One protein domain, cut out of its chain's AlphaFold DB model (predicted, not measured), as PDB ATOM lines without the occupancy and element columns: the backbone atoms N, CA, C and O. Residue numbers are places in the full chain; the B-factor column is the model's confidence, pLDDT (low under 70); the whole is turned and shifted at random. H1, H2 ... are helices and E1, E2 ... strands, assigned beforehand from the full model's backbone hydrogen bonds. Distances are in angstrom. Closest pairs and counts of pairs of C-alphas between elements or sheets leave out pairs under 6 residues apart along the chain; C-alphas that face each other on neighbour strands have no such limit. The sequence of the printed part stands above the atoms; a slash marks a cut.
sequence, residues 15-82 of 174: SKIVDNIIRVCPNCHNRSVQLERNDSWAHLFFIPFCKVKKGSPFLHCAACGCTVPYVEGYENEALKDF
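What this domain is: This is residues 15 to 82 of the 174 residues of the protein "zinc_ribbon_15 domain-containing protein" of Cavenderia fasciculata (strain SH3) (UniProt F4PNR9). A strongly twisted sheet is built along one long strand, E2: its first part is the middle of a small four-stranded patch, with E1 on one side and E4 then E5 on the other, while its later part runs out as a two-stranded hairpin arm with E3. At the opposite end of the length a low-confidence tail, residues 73 to 82 with the short helix H1, sticks out. The printed part has 68 residues, with five named strands, E1 to E5, followed along the chain by one named helix, H1; it is mostly strand, and its branched sheet has the antiparallel neighbour pairs E1 and E2, E2 and E3, E2 and E4, and E4 and E5. It is loose, with a radius of gyration of the C-alphas of 15.3 A, and arm and tail make the length in spans of 53 by 26 by 16 A.

Where its parts are: E2, the longest strand, covers residues 33 to 44 and 34.5 A, from C-alpha 33 at (-18.767, 41.304, 3.331) to C-alpha 44 at (-21.271, 18.417, 28.989). E1 is residues 15 to 23, 18.3 A, and bends by 77 degrees at residue 20. E3 is residues 47 to 53, 16.7 A; E4 is residues 57 to 61, 13.3 A; E5 is residues 67 to 69, 6.9 A. H1 is residues 75 to 81, 10.9 A, with C-alpha 81 at (-10.973, 62.938, 6.393).

How they stand to each other: E2 has three neighbours and its pairing is staggered. E1, beside residues 33 to 38, lies on one side of it; this hairpin is antiparallel at 169 degrees, with N 18 and O 35 2.8 A apart, within hydrogen-bond range. E4, beside residues 33 to 37, lies on the other side, antiparallel at 126 degrees, with N 36 and O 58 at 2.8 A. E3 forms a hairpin with E2 over residues 40 to 44, antiparallel at 126 degrees, with N 42 and O 50 at 2.9 A. E1, E2 and E3 make a meander, each strand the antiparallel neighbour of the one before. E4 and E5 form a hairpin at 153 degrees, with N 59 and O 68 at 2.8 A. E1, E3 and E5 are edge strands; E3 and E4 are apart. H1 is not on the sheet, with 0 pairs of C-alphas within 10 A. In H1, 1 of 3 O i to N i+4 pairs and 1 of 4 O i to N i+3 pairs are within range.

The domain as a whole: The two C-alphas farthest apart, those of Phe 45 and Phe 82, are 54.4 A apart. Without residues 73 to 82, which stand free, the body spans 44 by 22 by 16 A. The printed part has no cut. The link from E1 to E2, nine residues, is short; the other links are tight. The mean pLDDT of the printed part is 85.5, and residues 73 to 82 are under 70.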
ATOM      1  N   SER A  15     -20.474  30.191  14.666       90.62
ATOM      2  CA  SER A  15     -20.458  31.462  13.944       90.62
ATOM      3  C   SER A  15     -21.869  32.020  13.828       90.62
ATOM      4  O   SER A  15     -22.828  31.288  13.589       90.62
ATOM      5  N   LYS A  16     -21.998  33.327  14.031       92.44
ATOM      6  CA  LYS A  16     -23.236  34.062  13.788       92.44
ATOM      7  C   LYS A  16     -22.928  35.378  13.098       92.44
ATOM      8  O   LYS A  16     -21.922  36.018  13.412       92.44
ATOM      9  N   ILE A  17     -23.839  35.799  12.235       93.12
ATOM     10  CA  ILE A  17     -23.815  37.128  11.635       93.12
ATOM     11  C   ILE A  17     -24.188  38.136  12.730       93.12
ATOM     12  O   ILE A  17     -25.178  37.972  13.446       93.12
ATOM     13  N   VAL A  18     -23.327  39.129  12.926       92.31
ATOM     14  CA  VAL A  18     -23.460  40.175  13.946       92.31
ATOM     15  C   VAL A  18     -24.307  41.324  13.430       92.31
ATOM     16  O   VAL A  18     -25.119  41.860  14.180       92.31
ATOM     17  N   ASP A  19     -24.104  41.703  12.172       89.31
ATOM     18  CA  ASP A  19     -24.822  42.785  11.524       89.31
ATOM     19  C   ASP A  19     -25.040  42.502  10.033       89.31
ATOM     20  O   ASP A  19     -24.398  41.641   9.435       89.31
ATOM     21  N   ASN A  20     -25.971  43.251   9.444       86.19
ATOM     22  CA  ASN A  20     -26.297  43.189   8.019       86.19
ATOM     23  C   ASN A  20     -25.799  44.437   7.269       86.19
ATOM     24  O   ASN A  20     -26.360  44.813   6.239       86.19
ATOM     25  N   ILE A  21     -24.783  45.128   7.798       88.38
ATOM     26  CA  ILE A  21     -24.253  46.340   7.168       88.38
ATOM     27  C   ILE A  21     -23.378  45.928   5.986       88.38
ATOM     28  O   ILE A  21     -22.391  45.207   6.146       88.38
ATOM     29  N   ILE A  22     -23.726  46.418   4.794       83.81
ATOM     30  CA  ILE A  22     -22.983  46.144   3.564       83.81
ATOM     31  C   ILE A  22     -21.615  46.824   3.644       83.81
ATOM     32  O   ILE A  22     -21.515  48.051   3.672       83.81
ATOM     33  N   ARG A  23     -20.551  46.017   3.633       88.31
ATOM     34  CA  ARG A  23     -19.159  46.482   3.598       88.31
ATOM     35  C   ARG A  23     -18.454  46.017   2.329       88.31
ATOM     36  O   ARG A  23     -18.853  45.037   1.696       88.31
ATOM     37  N   VAL A  24     -17.397  46.737   1.966       91.50
ATOM     38  CA  VAL A  24     -16.558  46.440   0.799       91.50
ATOM     39  C   VAL A  24     -15.363  45.597   1.233       91.50
ATOM     40  O   VAL A  24     -14.686  45.927   2.204       91.50
ATOM     41  N   CYS A  25     -15.090  44.506   0.518       93.19
ATOM     42  CA  CYS A  25     -13.925  43.669   0.790       93.19
ATOM     43  C   CYS A  25     -12.623  44.385   0.393       93.19
ATOM     44  O   CYS A  25     -12.508  44.765  -0.771       93.19
ATOM     45  N   PRO A  26     -11.610  44.488   1.274       89.94
ATOM     46  CA  PRO A  26     -10.328  45.099   0.915       89.94
ATOM     47  C   PRO A  26      -9.523  44.269  -0.100       89.94
ATOM     48  O   PRO A  26      -8.646  44.801  -0.765       89.94
ATOM     49  N   ASN A  27      -9.816  42.970  -0.233       93.88
ATOM     50  CA  ASN A  27      -9.110  42.078  -1.153       93.88
ATOM     51  C   ASN A  27      -9.704  42.112  -2.576       93.88
ATOM     52  O   ASN A  27      -8.986  42.306  -3.549       93.88
ATOM     53  N   CYS A  28     -11.026  41.940  -2.710       95.38
ATOM     54  CA  CYS A  28     -11.695  41.794  -4.016       95.38
ATOM     55  C   CYS A  28     -12.665  42.929  -4.378       95.38
ATOM     56  O   CYS A  28     -13.270  42.886  -5.444       95.38
ATOM     57  N   HIS A  29     -12.855  43.916  -3.499       94.00
ATOM     58  CA  HIS A  29     -13.781  45.043  -3.679       94.00
ATOM     59  C   HIS A  29     -15.266  44.673  -3.858       94.00
ATOM     60  O   HIS A  29     -16.084  45.531  -4.189       94.00
ATOM     61  N   ASN A  30     -15.658  43.425  -3.583       94.06
ATOM     62  CA  ASN A  30     -17.065  43.037  -3.607       94.06
ATOM     63  C   ASN A  30     -17.829  43.603  -2.390       94.06
ATOM     64  O   ASN A  30     -17.306  43.627  -1.271       94.06
ATOM     65  N   ARG A  31     -19.083  44.020  -2.607       91.50
ATOM     66  CA  ARG A  31     -20.018  44.565  -1.604       91.50
ATOM     67  C   ARG A  31     -20.825  43.461  -0.910       91.50
ATOM     68  O   ARG A  31     -22.041  43.551  -0.787       91.50
ATOM     69  N   SER A  32     -20.156  42.387  -0.503       88.62
ATOM     70  CA  SER A  32     -20.792  41.194   0.077       88.62
ATOM     71  C   SER A  32     -20.061  40.701   1.327       88.62
ATOM     72  O   SER A  32     -19.934  39.495   1.549       88.62
ATOM     73  N   VAL A  33     -19.490  41.628   2.098       93.62
ATOM     74  CA  VAL A  33     -18.767  41.304   3.331       93.62
ATOM     75  C   VAL A  33     -19.718  41.371   4.510       93.62
ATOM     76  O   VAL A  33     -20.371  42.395   4.713       93.62
ATOM     77  N   GLN A  34     -19.762  40.292   5.284       93.75
ATOM     78  CA  GLN A  34     -20.600  40.177   6.471       93.75
ATOM     79  C   GLN A  34     -19.728  40.212   7.721       93.75
ATOM     80  O   GLN A  34     -18.613  39.681   7.729       93.75
ATOM     81  N   LEU A  35     -20.224  40.862   8.773       94.06
ATOM     82  CA  LEU A  35     -19.577  40.813  10.073       94.06
ATOM     83  C   LEU A  35     -20.043  39.559  10.797       94.06
ATOM     84  O   LEU A  35     -21.206  39.445  11.181       94.06
ATOM     85  N   GLU A  36     -19.127  38.634  11.020       94.00
ATOM     86  CA  GLU A  36     -19.383  37.395  11.733       94.00
ATOM     87  C   GLU A  36     -18.681  37.386  13.086       94.00
ATOM     88  O   GLU A  36     -17.746  38.142  13.358       94.00
ATOM     89  N   ARG A  37     -19.157  36.532  13.987       94.44
ATOM     90  CA  ARG A  37     -18.538  36.303  15.291       94.44
ATOM     91  C   ARG A  37     -18.669  34.844  15.668       94.44
ATOM     92  O   ARG A  37     -19.778  34.317  15.689       94.44
ATOM     93  N   ASN A  38     -17.551  34.231  16.041       93.75
ATOM     94  CA  ASN A  38     -17.522  32.847  16.497       93.75
ATOM     95  C   ASN A  38     -17.625  32.779  18.028       93.75
ATOM     96  O   ASN A  38     -16.711  33.171  18.747       93.75
ATOM     97  N   ASP A  39     -18.761  32.321  18.541       93.25
ATOM     98  CA  ASP A  39     -19.003  32.168  19.972       93.25
ATOM     99  C   ASP A  39     -18.690  30.730  20.421       93.25
ATOM    100  O   ASP A  39     -19.219  29.772  19.859       93.25
ATOM    101  N   SER A  40     -17.881  30.562  21.473       91.50
ATOM    102  CA  SER A  40     -17.520  29.235  21.995       91.50
ATOM    103  C   SER A  40     -18.495  28.767  23.080       91.50
ATOM    104  O   SER A  40     -18.731  29.471  24.070       91.50
ATOM    105  N   TRP A  41     -19.018  27.553  22.921       91.25
ATOM    106  CA  TRP A  41     -19.946  26.899  23.847       91.25
ATOM    107  C   TRP A  41     -19.322  25.644  24.449       91.25
ATOM    108  O   TRP A  41     -18.747  24.842  23.716       91.25
ATOM    109  N   ALA A  42     -19.445  25.474  25.765       90.44
ATOM    110  CA  ALA A  42     -19.065  24.244  26.451       90.44
ATOM    111  C   ALA A  42     -20.234  23.261  26.432       90.44
ATOM    112  O   ALA A  42     -21.379  23.626  26.719       90.44
ATOM    113  N   HIS A  43     -19.908  22.009  26.138       87.94
ATOM    114  CA  HIS A  43     -20.826  20.884  26.142       87.94
ATOM    115  C   HIS A  43     -20.419  19.901  27.225       87.94
ATOM    116  O   HIS A  43     -19.253  19.513  27.324       87.94
ATOM    117  N   LEU A  44     -21.406  19.482  28.008       89.38
ATOM    118  CA  LEU A  44     -21.271  18.417  28.989       89.38
ATOM    119  C   LEU A  44     -22.281  17.337  28.615       89.38
ATOM    120  O   LEU A  44     -23.473  17.628  28.537       89.38
ATOM    121  N   PHE A  45     -21.816  16.118  28.329       85.06
ATOM    122  CA  PHE A  45     -22.691  15.022  27.881       85.06
ATOM    123  C   PHE A  45     -23.636  15.421  26.731       85.06
ATOM    124  O   PHE A  45     -24.829  15.137  26.775       85.06
ATOM    125  N   PHE A  46     -23.111  16.098  25.703       76.38
ATOM    126  CA  PHE A  46     -23.871  16.556  24.525       76.38
ATOM    127  C   PHE A  46     -24.918  17.651  24.787       76.38
ATOM    128  O   PHE A  46     -25.602  18.075  23.856       76.38
ATOM    129  N   ILE A  47     -25.022  18.157  26.018       85.94
ATOM    130  CA  ILE A  47     -25.898  19.277  26.355       85.94
ATOM    131  C   ILE A  47     -25.049  20.561  26.379       85.94
ATOM    132  O   ILE A  47     -24.111  20.648  27.182       85.94
ATOM    133  N   PRO A  48     -25.342  21.572  25.533       80.88
ATOM    134  CA  PRO A  48     -24.681  22.872  25.603       80.88
ATOM    135  C   PRO A  48     -25.063  23.547  26.920       80.88
ATOM    136  O   PRO A  48     -26.181  24.033  27.075       80.88
ATOM    137  N   PHE A  49     -24.143  23.551  27.881       85.19
ATOM    138  CA  PHE A  49     -24.447  23.980  29.244       85.19
ATOM    139  C   PHE A  49     -24.254  25.485  29.408       85.19
ATOM    140  O   PHE A  49     -25.107  26.173  29.962       85.19
ATOM    141  N   CYS A  50     -23.132  26.015  28.918       86.69
ATOM    142  CA  CYS A  50     -22.766  27.416  29.108       86.69
ATOM    143  C   CYS A  50     -21.947  27.953  27.933       86.69
ATOM    144  O   CYS A  50     -21.090  27.271  27.362       86.69
ATOM    145  N   LYS A  51     -22.167  29.230  27.613       88.88
ATOM    146  CA  LYS A  51     -21.298  29.982  26.712       88.88
ATOM    147  C   LYS A  51     -20.003  30.334  27.448       88.88
ATOM    148  O   LYS A  51     -20.038  31.092  28.412       88.88
ATOM    149  N   VAL A  52     -18.877  29.800  26.981       90.31
ATOM    150  CA  VAL A  52     -17.565  29.962  27.636       90.31
ATOM    151  C   VAL A  52     -16.974  31.327  27.319       90.31
ATOM    152  O   VAL A  52     -16.488  32.027  28.202       90.31
ATOM    153  N   LYS A  53     -17.003  31.705  26.036       90.38
ATOM    154  CA  LYS A  53     -16.324  32.906  25.551       90.38
ATOM    155  C   LYS A  53     -17.088  33.525  24.386       90.38
ATOM    156  O   LYS A  53     -17.565  32.831  23.489       90.38
ATOM    157  N   LYS A  54     -17.208  34.854  24.409       91.75
ATOM    158  CA  LYS A  54     -17.582  35.643  23.226       91.75
ATOM    159  C   LYS A  54     -16.336  35.778  22.350       91.75
ATOM    160  O   LYS A  54     -15.314  36.250  22.848       91.75
ATOM    161  N   GLY A  55     -16.402  35.347  21.094       89.88
ATOM    162  CA  GLY A  55     -15.294  35.557  20.161       89.88
ATOM    163  C   GLY A  55     -15.199  37.002  19.693       89.88
ATOM    164  O   GLY A  55     -16.147  37.781  19.838       89.88
ATOM    165  N   SER A  56     -14.050  37.347  19.118       91.44
ATOM    166  CA  SER A  56     -13.856  38.616  18.420       91.44
ATOM    167  C   SER A  56     -14.629  38.603  17.098       91.44
ATOM    168  O   SER A  56     -14.590  37.591  16.392       91.44
ATOM    169  N   PRO A  57     -15.340  39.688  16.754       93.75
ATOM    170  CA  PRO A  57     -15.964  39.804  15.447       93.75
ATOM    171  C   PRO A  57     -14.900  39.906  14.342       93.75
ATOM    172  O   PRO A  57     -13.822  40.473  14.542       93.75
ATOM    173  N   PHE A  58     -15.200  39.355  13.175       93.94
ATOM    174  CA  PHE A  58     -14.356  39.401  11.988       93.94
ATOM    175  C   PHE A  58     -15.219  39.588  10.744       93.94
ATOM    176  O   PHE A  58     -16.380  39.191  10.699       93.94
ATOM    177  N   LEU A  59     -14.654  40.232   9.734       93.50
ATOM    178  CA  LEU A  59     -15.270  40.409   8.434       93.50
ATOM    179  C   LEU A  59     -14.973  39.189   7.573       93.50
ATOM    180  O   LEU A  59     -13.803  38.866   7.368       93.50
ATOM    181  N   HIS A  60     -16.019  38.556   7.050       94.44
ATOM    182  CA  HIS A  60     -15.915  37.431   6.129       94.44
ATOM    183  C   HIS A  60     -16.461  37.810   4.754       94.44
ATOM    184  O   HIS A  60     -17.560  38.357   4.626       94.44
ATOM    185  N   CYS A  61     -15.683  37.552   3.704       94.44
ATOM    186  CA  CYS A  61     -16.098  37.804   2.331       94.44
ATOM    187  C   CYS A  61     -16.553  36.512   1.649       94.44
ATOM    188  O   CYS A  61     -15.724  35.673   1.299       94.44
ATOM    189  N   ALA A  62     -17.847  36.409   1.336       91.81
ATOM    190  CA  ALA A  62     -18.403  35.251   0.627       91.81
ATOM    191  C   ALA A  62     -17.842  35.053  -0.798       91.81
ATOM    192  O   ALA A  62     -17.923  33.958  -1.342       91.81
ATOM    193  N   ALA A  63     -17.277  36.098  -1.414       94.50
ATOM    194  CA  ALA A  63     -16.812  36.047  -2.800       94.50
ATOM    195  C   ALA A  63     -15.368  35.552  -2.957       94.50
ATOM    196  O   ALA A  63     -15.075  34.813  -3.888       94.50
ATOM    197  N   CYS A  64     -14.460  35.966  -2.067       95.62
ATOM    198  CA  CYS A  64     -13.039  35.597  -2.145       95.62
ATOM    199  C   CYS A  64     -12.538  34.786  -0.943       95.62
ATOM    200  O   CYS A  64     -11.376  34.392  -0.931       95.62
ATOM    201  N   GLY A  65     -13.367  34.574   0.085       94.31
ATOM    202  CA  GLY A  65     -12.999  33.847   1.304       94.31
ATOM    203  C   GLY A  65     -12.073  34.608   2.259       94.31
ATOM    204  O   GLY A  65     -11.631  34.048   3.258       94.31
ATOM    205  N   CYS A  66     -11.754  35.876   1.979       93.00
ATOM    206  CA  CYS A  66     -10.899  36.681   2.851       93.00
ATOM    207  C   CYS A  66     -11.578  36.930   4.208       93.00
ATOM    208  O   CYS A  66     -12.735  37.355   4.252       93.00
ATOM    209  N   THR A  67     -10.829  36.695   5.291       93.69
ATOM    210  CA  THR A  67     -11.234  36.957   6.677       93.69
ATOM    211  C   THR A  67     -10.335  38.032   7.286       93.69
ATOM    212  O   THR A  67      -9.115  37.879   7.286       93.69
ATOM    213  N   VAL A  68     -10.917  39.112   7.811       92.12
ATOM    214  CA  VAL A  68     -10.178  40.250   8.394       92.12
ATOM    215  C   VAL A  68     -10.704  40.535   9.805       92.12
ATOM    216  O   VAL A  68     -11.920  40.571   9.987       92.12
ATOM    217  N   PRO A  69      -9.851  40.746  10.825       91.38
ATOM    218  CA  PRO A  69     -10.325  41.117  12.158       91.38
ATOM    219  C   PRO A  69     -11.079  42.454  12.117       91.38
ATOM    220  O   PRO A  69     -10.613  43.412  11.503       91.38
ATOM    221  N   TYR A  70     -12.239  42.529  12.773       89.19
ATOM    222  CA  TYR A  70     -13.003  43.773  12.865       89.19
ATOM    223  C   TYR A  70     -12.612  44.540  14.127       89.19
ATOM    224  O   TYR A  70     -12.698  44.011  15.237       89.19
ATOM    225  N   VAL A  71     -12.207  45.797  13.947       83.88
ATOM    226  CA  VAL A  71     -11.938  46.738  15.036       83.88
ATOM    227  C   VAL A  71     -13.065  47.765  15.048       83.88
ATOM    228  O   VAL A  71     -13.252  48.512  14.086       83.88
ATOM    229  N   GLU A  72     -13.841  47.766  16.127       76.31
ATOM    230  CA  GLU A  72     -14.924  48.721  16.362       76.31
ATOM    231  C   GLU A  72     -14.333  50.141  16.413       76.31
ATOM    232  O   GLU A  72     -13.458  50.417  17.233       76.31
ATOM    233  N   GLY A  73     -14.750  51.022  15.494       66.94
ATOM    234  CA  GLY A  73     -14.289  52.419  15.440       66.94
ATOM    235  C   GLY A  73     -13.679  52.900  14.116       66.94
ATOM    236  O   GLY A  73     -13.603  54.111  13.916       66.94
ATOM    237  N   TYR A  74     -13.334  52.011  13.176       58.25
ATOM    238  CA  TYR A  74     -12.697  52.405  11.900       58.25
ATOM    239  C   TYR A  74     -13.586  53.241  10.959       58.25
ATOM    240  O   TYR A  74     -13.089  53.928  10.067       58.25
ATOM    241  N   GLU A  75     -14.903  53.213  11.151       55.38
ATOM    242  CA  GLU A  75     -15.855  53.978  10.337       55.38
ATOM    243  C   GLU A  75     -15.862  55.481  10.642       55.38
ATOM    244  O   GLU A  75     -16.298  56.270   9.810       55.38
ATOM    245  N   ASN A  76     -15.306  55.908  11.780       53.88
ATOM    246  CA  ASN A  76     -15.311  57.318  12.166       53.88
ATOM    247  C   ASN A  76     -14.056  58.082  11.741       53.88
ATOM    248  O   ASN A  76     -14.076  59.303  11.766       53.88
ATOM    249  N   GLU A  77     -12.958  57.413  11.401       54.12
ATOM    250  CA  GLU A  77     -11.680  58.086  11.125       54.12
ATOM    251  C   GLU A  77     -11.502  58.323   9.627       54.12
ATOM    252  O   GLU A  77     -11.259  59.452   9.210       54.12
ATOM    253  N   ALA A  78     -11.768  57.304   8.804       54.91
ATOM    254  CA  ALA A  78     -11.755  57.459   7.353       54.91
ATOM    255  C   ALA A  78     -12.843  58.436   6.866       54.91
ATOM    256  O   ALA A  78     -12.595  59.226   5.964       54.91
ATOM    257  N   LEU A  79     -14.035  58.443   7.479       54.16
ATOM    258  CA  LEU A  79     -15.115  59.361   7.084       54.16
ATOM    259  C   LEU A  79     -14.878  60.815   7.539       54.16
ATOM    260  O   LEU A  79     -15.420  61.734   6.925       54.16
ATOM    261  N   LYS A  80     -14.067  61.033   8.589       53.59
ATOM    262  CA  LYS A  80     -13.686  62.379   9.055       53.59
ATOM    263  C   LYS A  80     -12.775  63.088   8.057       53.59
ATOM    264  O   LYS A  80     -12.972  64.277   7.829       53.59
ATOM    265  N   ASP A  81     -11.853  62.366   7.424       53.03
ATOM    266  CA  ASP A  81     -10.973  62.938   6.393       53.03
ATOM    267  C   ASP A  81     -11.722  63.266   5.090       53.03
ATOM    268  O   ASP A  81     -11.363  64.208   4.387       53.03
ATOM    269  N   PHE A  82     -12.819  62.559   4.790       54.47
ATOM    270  CA  PHE A  82     -13.672  62.847   3.627       54.47
ATOM    271  C   PHE A  82     -14.787  63.877   3.892       54.47
ATOM    272  O   PHE A  82     -15.673  64.050   3.055       54.47
TER     273      PHE A  82